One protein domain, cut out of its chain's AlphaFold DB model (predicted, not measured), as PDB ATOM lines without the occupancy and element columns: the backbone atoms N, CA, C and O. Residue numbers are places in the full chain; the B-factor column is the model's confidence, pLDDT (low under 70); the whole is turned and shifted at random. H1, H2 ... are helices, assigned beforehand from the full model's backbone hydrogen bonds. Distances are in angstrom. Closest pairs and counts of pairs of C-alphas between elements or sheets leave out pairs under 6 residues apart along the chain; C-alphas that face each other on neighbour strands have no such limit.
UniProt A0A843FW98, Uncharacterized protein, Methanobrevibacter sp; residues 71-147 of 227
ATOM      1  N   VAL A  71     -33.453  27.813 -61.797       92.44
ATOM      2  CA  VAL A  71     -34.408  27.486 -60.724       92.44
ATOM      3  C   VAL A  71     -34.143  26.092 -60.142       92.44
ATOM      4  O   VAL A  71     -34.108  25.926 -58.921       92.44
ATOM      5  N   ASP A  72     -33.835  25.090 -60.977       91.62
ATOM      6  CA  ASP A  72     -33.429  23.761 -60.494       91.62
ATOM      7  C   ASP A  72     -32.168  23.834 -59.619       91.62
ATOM      8  O   ASP A  72     -32.046  23.114 -58.617       91.62
ATOM      9  N   LYS A  73     -31.201  24.691 -59.992       91.69
ATOM     10  CA  LYS A  73     -29.997  24.930 -59.183       91.69
ATOM     11  C   LYS A  73     -30.368  25.600 -57.866       91.69
ATOM     12  O   LYS A  73     -29.944  25.084 -56.831       91.69
ATOM     13  N   CYS A  74     -31.197  26.642 -57.902       94.69
ATOM     14  CA  CYS A  74     -31.711  27.333 -56.722       94.69
ATOM     15  C   CYS A  74     -32.367  26.355 -55.746       94.69
ATOM     16  O   CYS A  74     -31.908  26.216 -54.611       94.69
ATOM     17  N   ARG A  75     -33.329  25.543 -56.201       95.25
ATOM     18  CA  ARG A  75     -33.984  24.539 -55.350       95.25
ATOM     19  C   ARG A  75     -33.014  23.508 -54.792       95.25
ATOM     20  O   ARG A  75     -33.135  23.100 -53.637       95.25
ATOM     21  N   ARG A  76     -32.049  23.039 -55.586       94.25
ATOM     22  CA  ARG A  76     -31.018  22.115 -55.091       94.25
ATOM     23  C   ARG A  76     -30.160  22.768 -54.005       94.25
ATOM     24  O   ARG A  76     -29.882  22.122 -52.997       94.25
ATOM     25  N   ASN A  77     -29.758  24.018 -54.202       94.81
ATOM     26  CA  ASN A  77     -28.934  24.757 -53.255       94.81
ATOM     27  C   ASN A  77     -29.712  25.068 -51.967       94.81
ATOM     28  O   ASN A  77     -29.199  24.777 -50.892       94.81
ATOM     29  N   LEU A  78     -30.979  25.488 -52.053       95.44
ATOM     30  CA  LEU A  78     -31.870  25.654 -50.898       95.44
ATOM     31  C   LEU A  78     -32.010  24.369 -50.077       95.44
ATOM     32  O   LEU A  78     -31.863  24.393 -48.857       95.44
ATOM     33  N   ARG A  79     -32.223  23.216 -50.729       96.81
ATOM     34  CA  ARG A  79     -32.276  21.919 -50.027       96.81
ATOM     35  C   ARG A  79     -30.970  21.607 -49.298       96.81
ATOM     36  O   ARG A  79     -31.008  21.080 -48.190       96.81
ATOM     37  N   ASN A  80     -29.825  21.930 -49.898       96.31
ATOM     38  CA  ASN A  80     -28.523  21.759 -49.254       96.31
ATOM     39  C   ASN A  80     -28.343  22.717 -48.070       96.31
ATOM     40  O   ASN A  80     -27.909  22.266 -47.016       96.31
ATOM     41  N   VAL A  81     -28.722  23.991 -48.206       95.38
ATOM     42  CA  VAL A  81     -28.716  24.969 -47.105       95.38
ATOM     43  C   VAL A  81     -29.557  24.455 -45.939       95.38
ATOM     44  O   VAL A  81     -29.043  24.326 -44.832       95.38
ATOM     45  N   VAL A  82     -30.811  24.061 -46.190       96.19
ATOM     46  CA  VAL A  82     -31.695  23.508 -45.153       96.19
ATOM     47  C   VAL A  82     -31.081  22.267 -44.511       96.19
ATOM     48  O   VAL A  82     -31.075  22.161 -43.286       96.19
ATOM     49  N   LYS A  83     -30.530  21.345 -45.309       97.50
ATOM     50  CA  LYS A  83     -29.863  20.135 -44.812       97.50
ATOM     51  C   LYS A  83     -28.692  20.468 -43.884       97.50
ATOM     52  O   LYS A  83     -28.602  19.883 -42.808       97.50
ATOM     53  N   TYR A  84     -27.794  21.355 -44.305       97.00
ATOM     54  CA  TYR A  84     -26.578  21.675 -43.559       97.00
ATOM     55  C   TYR A  84     -26.887  22.468 -42.290       97.00
ATOM     56  O   TYR A  84     -26.465  22.048 -41.216       97.00
ATOM     57  N   LEU A  85     -27.711  23.518 -42.381       95.00
ATOM     58  CA  LEU A  85     -28.102  24.321 -41.218       95.00
ATOM     59  C   LEU A  85     -28.921  23.515 -40.201       95.00
ATOM     60  O   LEU A  85     -28.716  23.657 -39.000       95.00
ATOM     61  N   SER A  86     -29.801  22.610 -40.653       95.44
ATOM     62  CA  SER A  86     -30.548  21.733 -39.731       95.44
ATOM     63  C   SER A  86     -29.632  20.773 -38.967       95.44
ATOM     64  O   SER A  86     -29.957  20.390 -37.849       95.44
ATOM     65  N   ALA A  87     -28.512  20.359 -39.566       94.19
ATOM     66  CA  ALA A  87     -27.557  19.455 -38.931       94.19
ATOM     67  C   ALA A  87     -26.567  20.187 -38.013       94.19
ATOM     68  O   ALA A  87     -26.136  19.622 -37.011       94.19
ATOM     69  N   SER A  88     -26.184  21.416 -38.363       93.50
ATOM     70  CA  SER A  88     -25.160  22.184 -37.649       93.50
ATOM     71  C   SER A  88     -25.716  23.102 -36.560       93.50
ATOM     72  O   SER A  88     -25.000  23.416 -35.612       93.50
ATOM     73  N   GLY A  89     -26.968  23.549 -36.692       91.94
ATOM     74  CA  GLY A  89     -27.564  24.570 -35.827       91.94
ATOM     75  C   GLY A  89     -27.092  25.997 -36.128       91.94
ATOM     76  O   GLY A  89     -27.427  26.913 -35.378       91.94
ATOM     77  N   PHE A  90     -26.323  26.205 -37.204       93.12
ATOM     78  CA  PHE A  90     -25.961  27.547 -37.650       93.12
ATOM     79  C   PHE A  90     -27.186  28.321 -38.149       93.12
ATOM     80  O   PHE A  90     -28.106  27.748 -38.733       93.12
ATOM     81  N   TRP A  91     -27.154  29.642 -37.968       92.62
ATOM     82  CA  TRP A  91     -28.021  30.606 -38.644       92.62
ATOM     83  C   TRP A  91     -29.515  30.237 -38.629       92.62
ATOM     84  O   TRP A  91     -30.153  30.178 -39.681       92.62
ATOM     85  N   THR A  92     -30.106  30.027 -37.447       90.88
ATOM     86  CA  THR A  92     -31.538  29.687 -37.297       90.88
ATOM     87  C   THR A  92     -32.479  30.575 -38.138       90.88
ATOM     88  O   THR A  92     -33.343  30.019 -38.823       90.88
ATOM     89  N   PRO A  93     -32.310  31.916 -38.199       88.62
ATOM     90  CA  PRO A  93     -33.135  32.757 -39.075       88.62
ATOM     91  C   PRO A  93     -32.981  32.427 -40.570       88.62
ATOM     92  O   PRO A  93     -33.971  32.349 -41.295       88.62
ATOM     93  N   MET A  94     -31.754  32.150 -41.029       90.44
ATOM     94  CA  MET A  94     -31.475  31.748 -42.414       90.44
ATOM     95  C   MET A  94     -32.107  30.397 -42.751       90.44
ATOM     96  O   MET A  94     -32.666  30.241 -43.834       90.44
ATOM     97  N   LEU A  95     -32.056  29.431 -41.828       92.06
ATOM     98  CA  LEU A  95     -32.716  28.135 -41.989       92.06
ATOM     99  C   LEU A  95     -34.227  28.305 -42.175       92.06
ATOM    100  O   LEU A  95     -34.814  27.682 -43.062       92.06
ATOM    101  N   ASN A  96     -34.854  29.148 -41.356       90.19
ATOM    102  CA  ASN A  96     -36.284  29.425 -41.454       90.19
ATOM    103  C   ASN A  96     -36.624  30.103 -42.788       90.19
ATOM    104  O   ASN A  96     -37.536  29.652 -43.476       90.19
ATOM    105  N   CYS A  97     -35.833  31.091 -43.212       89.88
ATOM    106  CA  CYS A  97     -35.997  31.744 -44.511       89.88
ATOM    107  C   CYS A  97     -35.869  30.756 -45.683       89.88
ATOM    108  O   CYS A  97     -36.744  30.684 -46.543       89.88
ATOM    109  N   ALA A  98     -34.839  29.903 -45.670       92.56
ATOM    110  CA  ALA A  98     -34.623  28.895 -46.706       92.56
ATOM    111  C   ALA A  98     -35.773  27.873 -46.793       92.56
ATOM    112  O   ALA A  98     -36.103  27.408 -47.884       92.56
ATOM    113  N   LYS A  99     -36.409  27.534 -45.661       93.00
ATOM    114  CA  LYS A  99     -37.615  26.691 -45.644       93.00
ATOM    115  C   LYS A  99     -38.802  27.379 -46.315       93.00
ATOM    116  O   LYS A  99     -39.502  26.705 -47.060       93.00
ATOM    117  N   VAL A 100     -38.994  28.684 -46.103       92.31
ATOM    118  CA  VAL A 100     -40.042  29.458 -46.791       92.31
ATOM    119  C   VAL A 100     -39.766  29.522 -48.294       92.31
ATOM    120  O   VAL A 100     -40.651  29.224 -49.085       92.31
ATOM    121  N   PHE A 101     -38.532  29.794 -48.726       93.44
ATOM    122  CA  PHE A 101     -38.212  29.784 -50.161       93.44
ATOM    123  C   PHE A 101     -38.506  28.435 -50.835       93.44
ATOM    124  O   PHE A 101     -38.906  28.393 -51.995       93.44
ATOM    125  N   LEU A 102     -38.356  27.314 -50.122       95.00
ATOM    126  CA  LEU A 102     -38.703  25.998 -50.664       95.00
ATOM    127  C   LEU A 102     -40.208  25.795 -50.891       95.00
ATOM    128  O   LEU A 102     -40.548  24.912 -51.683       95.00
ATOM    129  N   THR A 103     -41.084  26.564 -50.236       94.50
ATOM    130  CA  THR A 103     -42.541  26.474 -50.429       94.50
ATOM    131  C   THR A 103     -43.053  27.312 -51.594       94.50
ATOM    132  O   THR A 103     -44.174  27.078 -52.033       94.50
ATOM    133  N   LEU A 104     -42.256  28.264 -52.087       95.38
ATOM    134  CA  LEU A 104     -42.617  29.122 -53.215       95.38
ATOM    135  C   LEU A 104     -42.653  28.344 -54.535       95.38
ATOM    136  O   LEU A 104     -41.960  27.326 -54.682       95.38
ATOM    137  N   SER A 105     -43.434  28.834 -55.497       96.62
ATOM    138  CA  SER A 105     -43.443  28.374 -56.887       96.62
ATOM    139  C   SER A 105     -42.139  28.741 -57.608       96.62
ATOM    140  O   SER A 105     -41.295  29.477 -57.092       96.62
ATOM    141  N   ASP A 106     -41.929  28.168 -58.794       95.44
ATOM    142  CA  ASP A 106     -40.752  28.495 -59.606       95.44
ATOM    143  C   ASP A 106     -40.815  29.945 -60.109       95.44
ATOM    144  O   ASP A 106     -39.792  30.624 -60.116       95.44
ATOM    145  N   GLU A 107     -42.006  30.432 -60.465       95.88
ATOM    146  CA  GLU A 107     -42.256  31.819 -60.869       95.88
ATOM    147  C   GLU A 107     -41.986  32.788 -59.717       95.88
ATOM    148  O   GLU A 107     -41.225  33.734 -59.890       95.88
ATOM    149  N   GLU A 108     -42.507  32.503 -58.519       96.31
ATOM    150  CA  GLU A 108     -42.269  33.332 -57.333       96.31
ATOM    151  C   GLU A 108     -40.771  33.427 -57.006       96.31
ATOM    152  O   GLU A 108     -40.263  34.507 -56.721       96.31
ATOM    153  N   LEU A 109     -40.026  32.317 -57.089       95.94
ATOM    154  CA  LEU A 109     -38.574  32.333 -56.883       95.94
ATOM    155  C   LEU A 109     -37.848  33.210 -57.910       95.94
ATOM    156  O   LEU A 109     -36.873  33.874 -57.559       95.94
ATOM    157  N   VAL A 110     -38.291  33.190 -59.168       95.31
ATOM    158  CA  VAL A 110     -37.716  34.025 -60.227       95.31
ATOM    159  C   VAL A 110     -38.050  35.497 -59.997       95.31
ATOM    160  O   VAL A 110     -37.150  36.323 -60.104       95.31
ATOM    161  N   ASP A 111     -39.280  35.826 -59.608       96.06
ATOM    162  CA  ASP A 111     -39.692  37.205 -59.316       96.06
ATOM    163  C   ASP A 111     -38.863  37.821 -58.181       96.06
ATOM    164  O   ASP A 111     -38.473  38.986 -58.244       96.06
ATOM    165  N   LEU A 112     -38.503  37.024 -57.168       95.25
ATOM    166  CA  LEU A 112     -37.620  37.448 -56.076       95.25
ATOM    167  C   LEU A 112     -36.178  37.745 -56.513       95.25
ATOM    168  O   LEU A 112     -35.399  38.253 -55.706       95.25
ATOM    169  N   CYS A 113     -35.796  37.445 -57.759       93.62
ATOM    170  CA  CYS A 113     -34.513  37.887 -58.300       93.62
ATOM    171  C   CYS A 113     -34.473  39.399 -58.553       93.62
ATOM    172  O   CYS A 113     -33.396  39.931 -58.793       93.62
ATOM    173  N   GLU A 114     -35.614  40.085 -58.493       95.12
ATOM    174  CA  GLU A 114     -35.687  41.540 -58.523       95.12
ATOM    175  C   GLU A 114     -35.622  42.103 -57.096       95.12
ATOM    176  O   GLU A 114     -36.427  41.753 -56.227       95.12
ATOM    177  N   TRP A 115     -34.680  43.020 -56.851       92.31
ATOM    178  CA  TRP A 115     -34.409  43.604 -55.527       92.31
ATOM    179  C   TRP A 115     -35.662  44.139 -54.818       92.31
ATOM    180  O   TRP A 115     -35.839  43.944 -53.614       92.31
ATOM    181  N   GLU A 116     -36.549  44.818 -55.546       95.12
ATOM    182  CA  GLU A 116     -37.775  45.377 -54.971       95.12
ATOM    183  C   GLU A 116     -38.737  44.276 -54.500       95.12
ATOM    184  O   GLU A 116     -39.256  44.345 -53.383       95.12
ATOM    185  N   GLN A 117     -38.916  43.224 -55.305       95.38
ATOM    186  CA  GLN A 117     -39.752  42.076 -54.950       95.38
ATOM    187  C   GLN A 117     -39.172  41.334 -53.746       95.38
ATOM    188  O   GLN A 117     -39.898  41.019 -52.802       95.38
ATOM    189  N   TYR A 118     -37.851  41.142 -53.730       93.56
ATOM    190  CA  TYR A 118     -37.141  40.523 -52.617       93.56
ATOM    191  C   TYR A 118     -37.351  41.260 -51.290       93.56
ATOM    192  O   TYR A 118     -37.701  40.653 -50.274       93.56
ATOM    193  N   ASN A 119     -37.175  42.583 -51.286       91.06
ATOM    194  CA  ASN A 119     -37.332  43.381 -50.071       91.06
ATOM    195  C   ASN A 119     -38.777  43.430 -49.585       91.06
ATOM    196  O   ASN A 119     -39.020  43.320 -48.382       91.06
ATOM    197  N   ASN A 120     -39.736  43.557 -50.505       92.31
ATOM    198  CA  ASN A 120     -41.154  43.514 -50.163       92.31
ATOM    199  C   ASN A 120     -41.528  42.160 -49.552       92.31
ATOM    200  O   ASN A 120     -42.179  42.116 -48.505       92.31
ATOM    201  N   PHE A 121     -41.046  41.066 -50.143       90.81
ATOM    202  CA  PHE A 121     -41.219  39.723 -49.603       90.81
ATOM    203  C   PHE A 121     -40.646  39.604 -48.187       90.81
ATOM    204  O   PHE A 121     -41.367  39.201 -47.274       90.81
ATOM    205  N   LEU A 122     -39.389  40.004 -47.963       87.81
ATOM    206  CA  LEU A 122     -38.775  39.929 -46.634       87.81
ATOM    207  C   LEU A 122     -39.523  40.771 -45.599       87.81
ATOM    208  O   LEU A 122     -39.698  40.324 -44.466       87.81
ATOM    209  N   LYS A 123     -39.986  41.968 -45.969       87.31
ATOM    210  CA  LYS A 123     -40.772  42.828 -45.079       87.31
ATOM    211  C   LYS A 123     -42.049  42.125 -44.612       87.31
ATOM    212  O   LYS A 123     -42.264  42.012 -43.409       87.31
ATOM    213  N   ILE A 124     -42.830  41.582 -45.549       87.56
ATOM    214  CA  ILE A 124     -44.064  40.837 -45.250       87.56
ATOM    215  C   ILE A 124     -43.759  39.622 -44.366       87.56
ATOM    216  O   ILE A 124     -44.434  39.388 -43.364       87.56
ATOM    217  N   GLN A 125     -42.713  38.864 -44.700       85.38
ATOM    218  CA  GLN A 125     -42.322  37.682 -43.934       85.38
ATOM    219  C   GLN A 125     -41.892  38.024 -42.502       85.38
ATOM    220  O   GLN A 125     -42.240  37.299 -41.573       85.38
ATOM    221  N   ASN A 126     -41.177  39.130 -42.292       82.81
ATOM    222  CA  ASN A 126     -40.782  39.563 -40.951       82.81
ATOM    223  C   ASN A 126     -41.970  40.024 -40.105       82.81
ATOM    224  O   ASN A 126     -41.997  39.722 -38.914       82.81
ATOM    225  N   GLU A 127     -42.942  40.713 -40.710       83.00
ATOM    226  CA  GLU A 127     -44.180  41.134 -40.041       83.00
ATOM    227  C   GLU A 127     -45.036  39.930 -39.616       83.00
ATOM    228  O   GLU A 127     -45.663  39.960 -38.559       83.00
ATOM    229  N   GLN A 128     -45.046  38.859 -40.413       79.44
ATOM    230  CA  GLN A 128     -45.881  37.680 -40.163       79.44
ATOM    231  C   GLN A 128     -45.226  36.626 -39.263       79.44
ATOM    232  O   GLN A 128     -45.919  35.973 -38.486       79.44
ATOM    233  N   ASN A 129     -43.907  36.436 -39.364       68.94
ATOM    234  CA  ASN A 129     -43.231  35.259 -38.810       68.94
ATOM    235  C   ASN A 129     -42.137  35.574 -37.780       68.94
ATOM    236  O   ASN A 129     -41.396  34.666 -37.414       68.94
ATOM    237  N   ASN A 130     -42.039  36.822 -37.306       61.50
ATOM    238  CA  ASN A 130     -41.057  37.268 -36.313       61.50
ATOM    239  C   ASN A 130     -39.618  36.810 -36.634       61.50
ATOM    240  O   ASN A 130     -39.124  35.821 -36.094       61.50
ATOM    241  N   ASN A 131     -38.911  37.630 -37.421       61.91
ATOM    242  CA  ASN A 131     -37.447  37.602 -37.565       61.91
ATOM    243  C   ASN A 131     -36.882  36.516 -38.513       61.91
ATOM    244  O   ASN A 131     -36.077  35.665 -38.131       61.91
ATOM    245  N   ILE A 132     -37.277  36.580 -39.791       65.00
ATOM    246  CA  ILE A 132     -36.738  35.751 -40.888       65.00
ATOM    247  C   ILE A 132     -35.510  36.424 -41.559       65.00
ATOM    248  O   ILE A 132     -34.801  35.798 -42.350       65.00
ATOM    249  N   SER A 133     -35.196  37.688 -41.239       60.94
ATOM    250  CA  SER A 133     -34.191  38.484 -41.964       60.94
ATOM    251  C   SER A 133     -32.738  38.122 -41.652       60.94
ATOM    252  O   SER A 133     -32.040  38.821 -40.915       60.94
ATOM    253  N   TRP A 134     -32.236  37.060 -42.273       69.81
ATOM    254  CA  TRP A 134     -30.788  36.923 -42.435       69.81
ATOM    255  C   TRP A 134     -30.345  36.316 -43.769       69.81
ATOM    256  O   TRP A 134     -29.155  36.185 -44.036       69.81
ATOM    257  N   PHE A 135     -31.284  35.981 -44.653       77.88
ATOM    258  CA  PHE A 135     -30.931  35.704 -46.039       77.88
ATOM    259  C   PHE A 135     -30.720  37.052 -46.743       77.88
ATOM    260  O   PHE A 135     -31.680  37.762 -47.037       77.88
ATOM    261  N   GLY A 136     -29.466  37.462 -46.931       85.50
ATOM    262  CA  GLY A 136     -29.144  38.643 -47.737       85.50
ATOM    263  C   GLY A 136     -29.539  38.426 -49.199       85.50
ATOM    264  O   GLY A 136     -29.551  37.288 -49.672       85.50
ATOM    265  N   TYR A 137     -29.856  39.501 -49.919       89.25
ATOM    266  CA  TYR A 137     -30.207  39.417 -51.339       89.25
ATOM    267  C   TYR A 137     -29.087  38.793 -52.177       89.25
ATOM    268  O   TYR A 137     -29.351  37.893 -52.967       89.25
ATOM    269  N   ASP A 138     -27.831  39.188 -51.957       88.12
ATOM    270  CA  ASP A 138     -26.698  38.637 -52.710       88.12
ATOM    271  C   ASP A 138     -26.532  37.136 -52.465       88.12
ATOM    272  O   ASP A 138     -26.322  36.355 -53.398       88.12
ATOM    273  N   CYS A 139     -26.731  36.701 -51.220       89.25
ATOM    274  CA  CYS A 139     -26.794  35.287 -50.866       89.25
ATOM    275  C   CYS A 139     -27.940  34.580 -51.618       89.25
ATOM    276  O   CYS A 139     -27.738  33.493 -52.167       89.25
ATOM    277  N   PHE A 140     -29.125  35.204 -51.700       91.81
ATOM    278  CA  PHE A 140     -30.286  34.669 -52.420       91.81
ATOM    279  C   PHE A 140     -30.023  34.524 -53.919       91.81
ATOM    280  O   PHE A 140     -30.178  33.428 -54.458       91.81
ATOM    281  N   ILE A 141     -29.546  35.572 -54.588       91.56
ATOM    282  CA  ILE A 141     -29.232  35.539 -56.022       91.56
ATOM    283  C   ILE A 141     -28.189  34.457 -56.328       91.56
ATOM    284  O   ILE A 141     -28.309  33.715 -57.309       91.56
ATOM    285  N   ASN A 142     -27.203  34.270 -55.449       89.81
ATOM    286  CA  ASN A 142     -26.194  33.230 -55.629       89.81
ATOM    287  C   ASN A 142     -26.742  31.799 -55.495       89.81
ATOM    288  O   ASN A 142     -26.103  30.854 -55.975       89.81
ATOM    289  N   LEU A 143     -27.939  31.590 -54.935       91.88
ATOM    290  CA  LEU A 143     -28.600  30.281 -54.966       91.88
ATOM    291  C   LEU A 143     -28.875  29.812 -56.394       91.88
ATOM    292  O   LEU A 143     -28.776  28.614 -56.654       91.88
ATOM    293  N   PHE A 144     -29.147  30.722 -57.325       91.12
ATOM    294  CA  PHE A 144     -29.335  30.383 -58.736       91.12
ATOM    295  C   PHE A 144     -28.016  29.963 -59.402       91.12
ATOM    296  O   PHE A 144     -28.026  29.220 -60.380       91.12
ATOM    297  N   SER A 145     -26.868  30.330 -58.823       85.12
ATOM    298  CA  SER A 145     -25.531  30.045 -59.345       85.12
ATOM    299  C   SER A 145     -24.746  29.045 -58.455       85.12
ATOM    300  O   SER A 145     -25.309  28.124 -57.850       85.12
ATOM    301  N   LYS A 146     -23.407  29.137 -58.429       71.44
ATOM    302  CA  LYS A 146     -22.532  28.327 -57.560       71.44
ATOM    303  C   LYS A 146     -22.457  28.945 -56.152       71.44
ATOM    304  O   LYS A 146     -21.412  29.447 -55.762       71.44
ATOM    305  N   SER A 147     -23.545  28.853 -55.394       80.19
ATOM    306  CA  SER A 147     -23.675  29.442 -54.045       80.19
ATOM    307  C   SER A 147     -22.824  28.784 -52.967       80.19
ATOM    308  O   SER A 147     -22.320  29.481 -52.095       80.19
TER     309      SER A 147
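What this domain is: This is residues 71 to 147 of the 227 residues of an uncharacterized protein of Methanobrevibacter sp (UniProt A0A843FW98). A helical hairpin of H1 and H2 makes one side and H4 the opposite side, with short H3 and H5 bridging between them. The 77 printed residues, with five named helices in the order H1 to H5 and no named strand, are all helix in class and compact, radius of gyration 11.5 A, spanning 31 by 29 by 20 A.

Where its parts are: Find C-alpha 71 at (-34.408, 27.486, -60.724); from there H1 runs 25.4 A to residue 88. H2 is residues 92 to 103, 17.4 A; H3, 106 to 111; H4, 115 to 129, 20.7 A; H5, 137 to 143, ending at C-alpha 143 (-28.600, 30.281, -54.966).

How they stand to each other: Start at the hub, H1. It touches H2, C-alphas 82 and 95 closest at 5.7 A, opposite ways at 34 degrees, only just shallow. Residues 73 to 78 alone touch H5, about perpendicular at 76 degrees, C-alphas 74 and 143 closest at 4.6 A. Residue 71 alone only just touches H3, with 3 pairs within 8 A, C-alphas 71 and 106 closest at 6.5 A. H4 is apart from H1 but near H2. Every O i to N i+4 pair is within hydrogen-bond range in H1, H3, H4 and H5; in H2, 7 of 8.

The domain as a whole: C-alphas 87 and 116 are farthest apart, 32.2 A. The printed part has no cut and no long link. Residues 129 to 134, of which 129 belongs to H4, have pLDDT under 70.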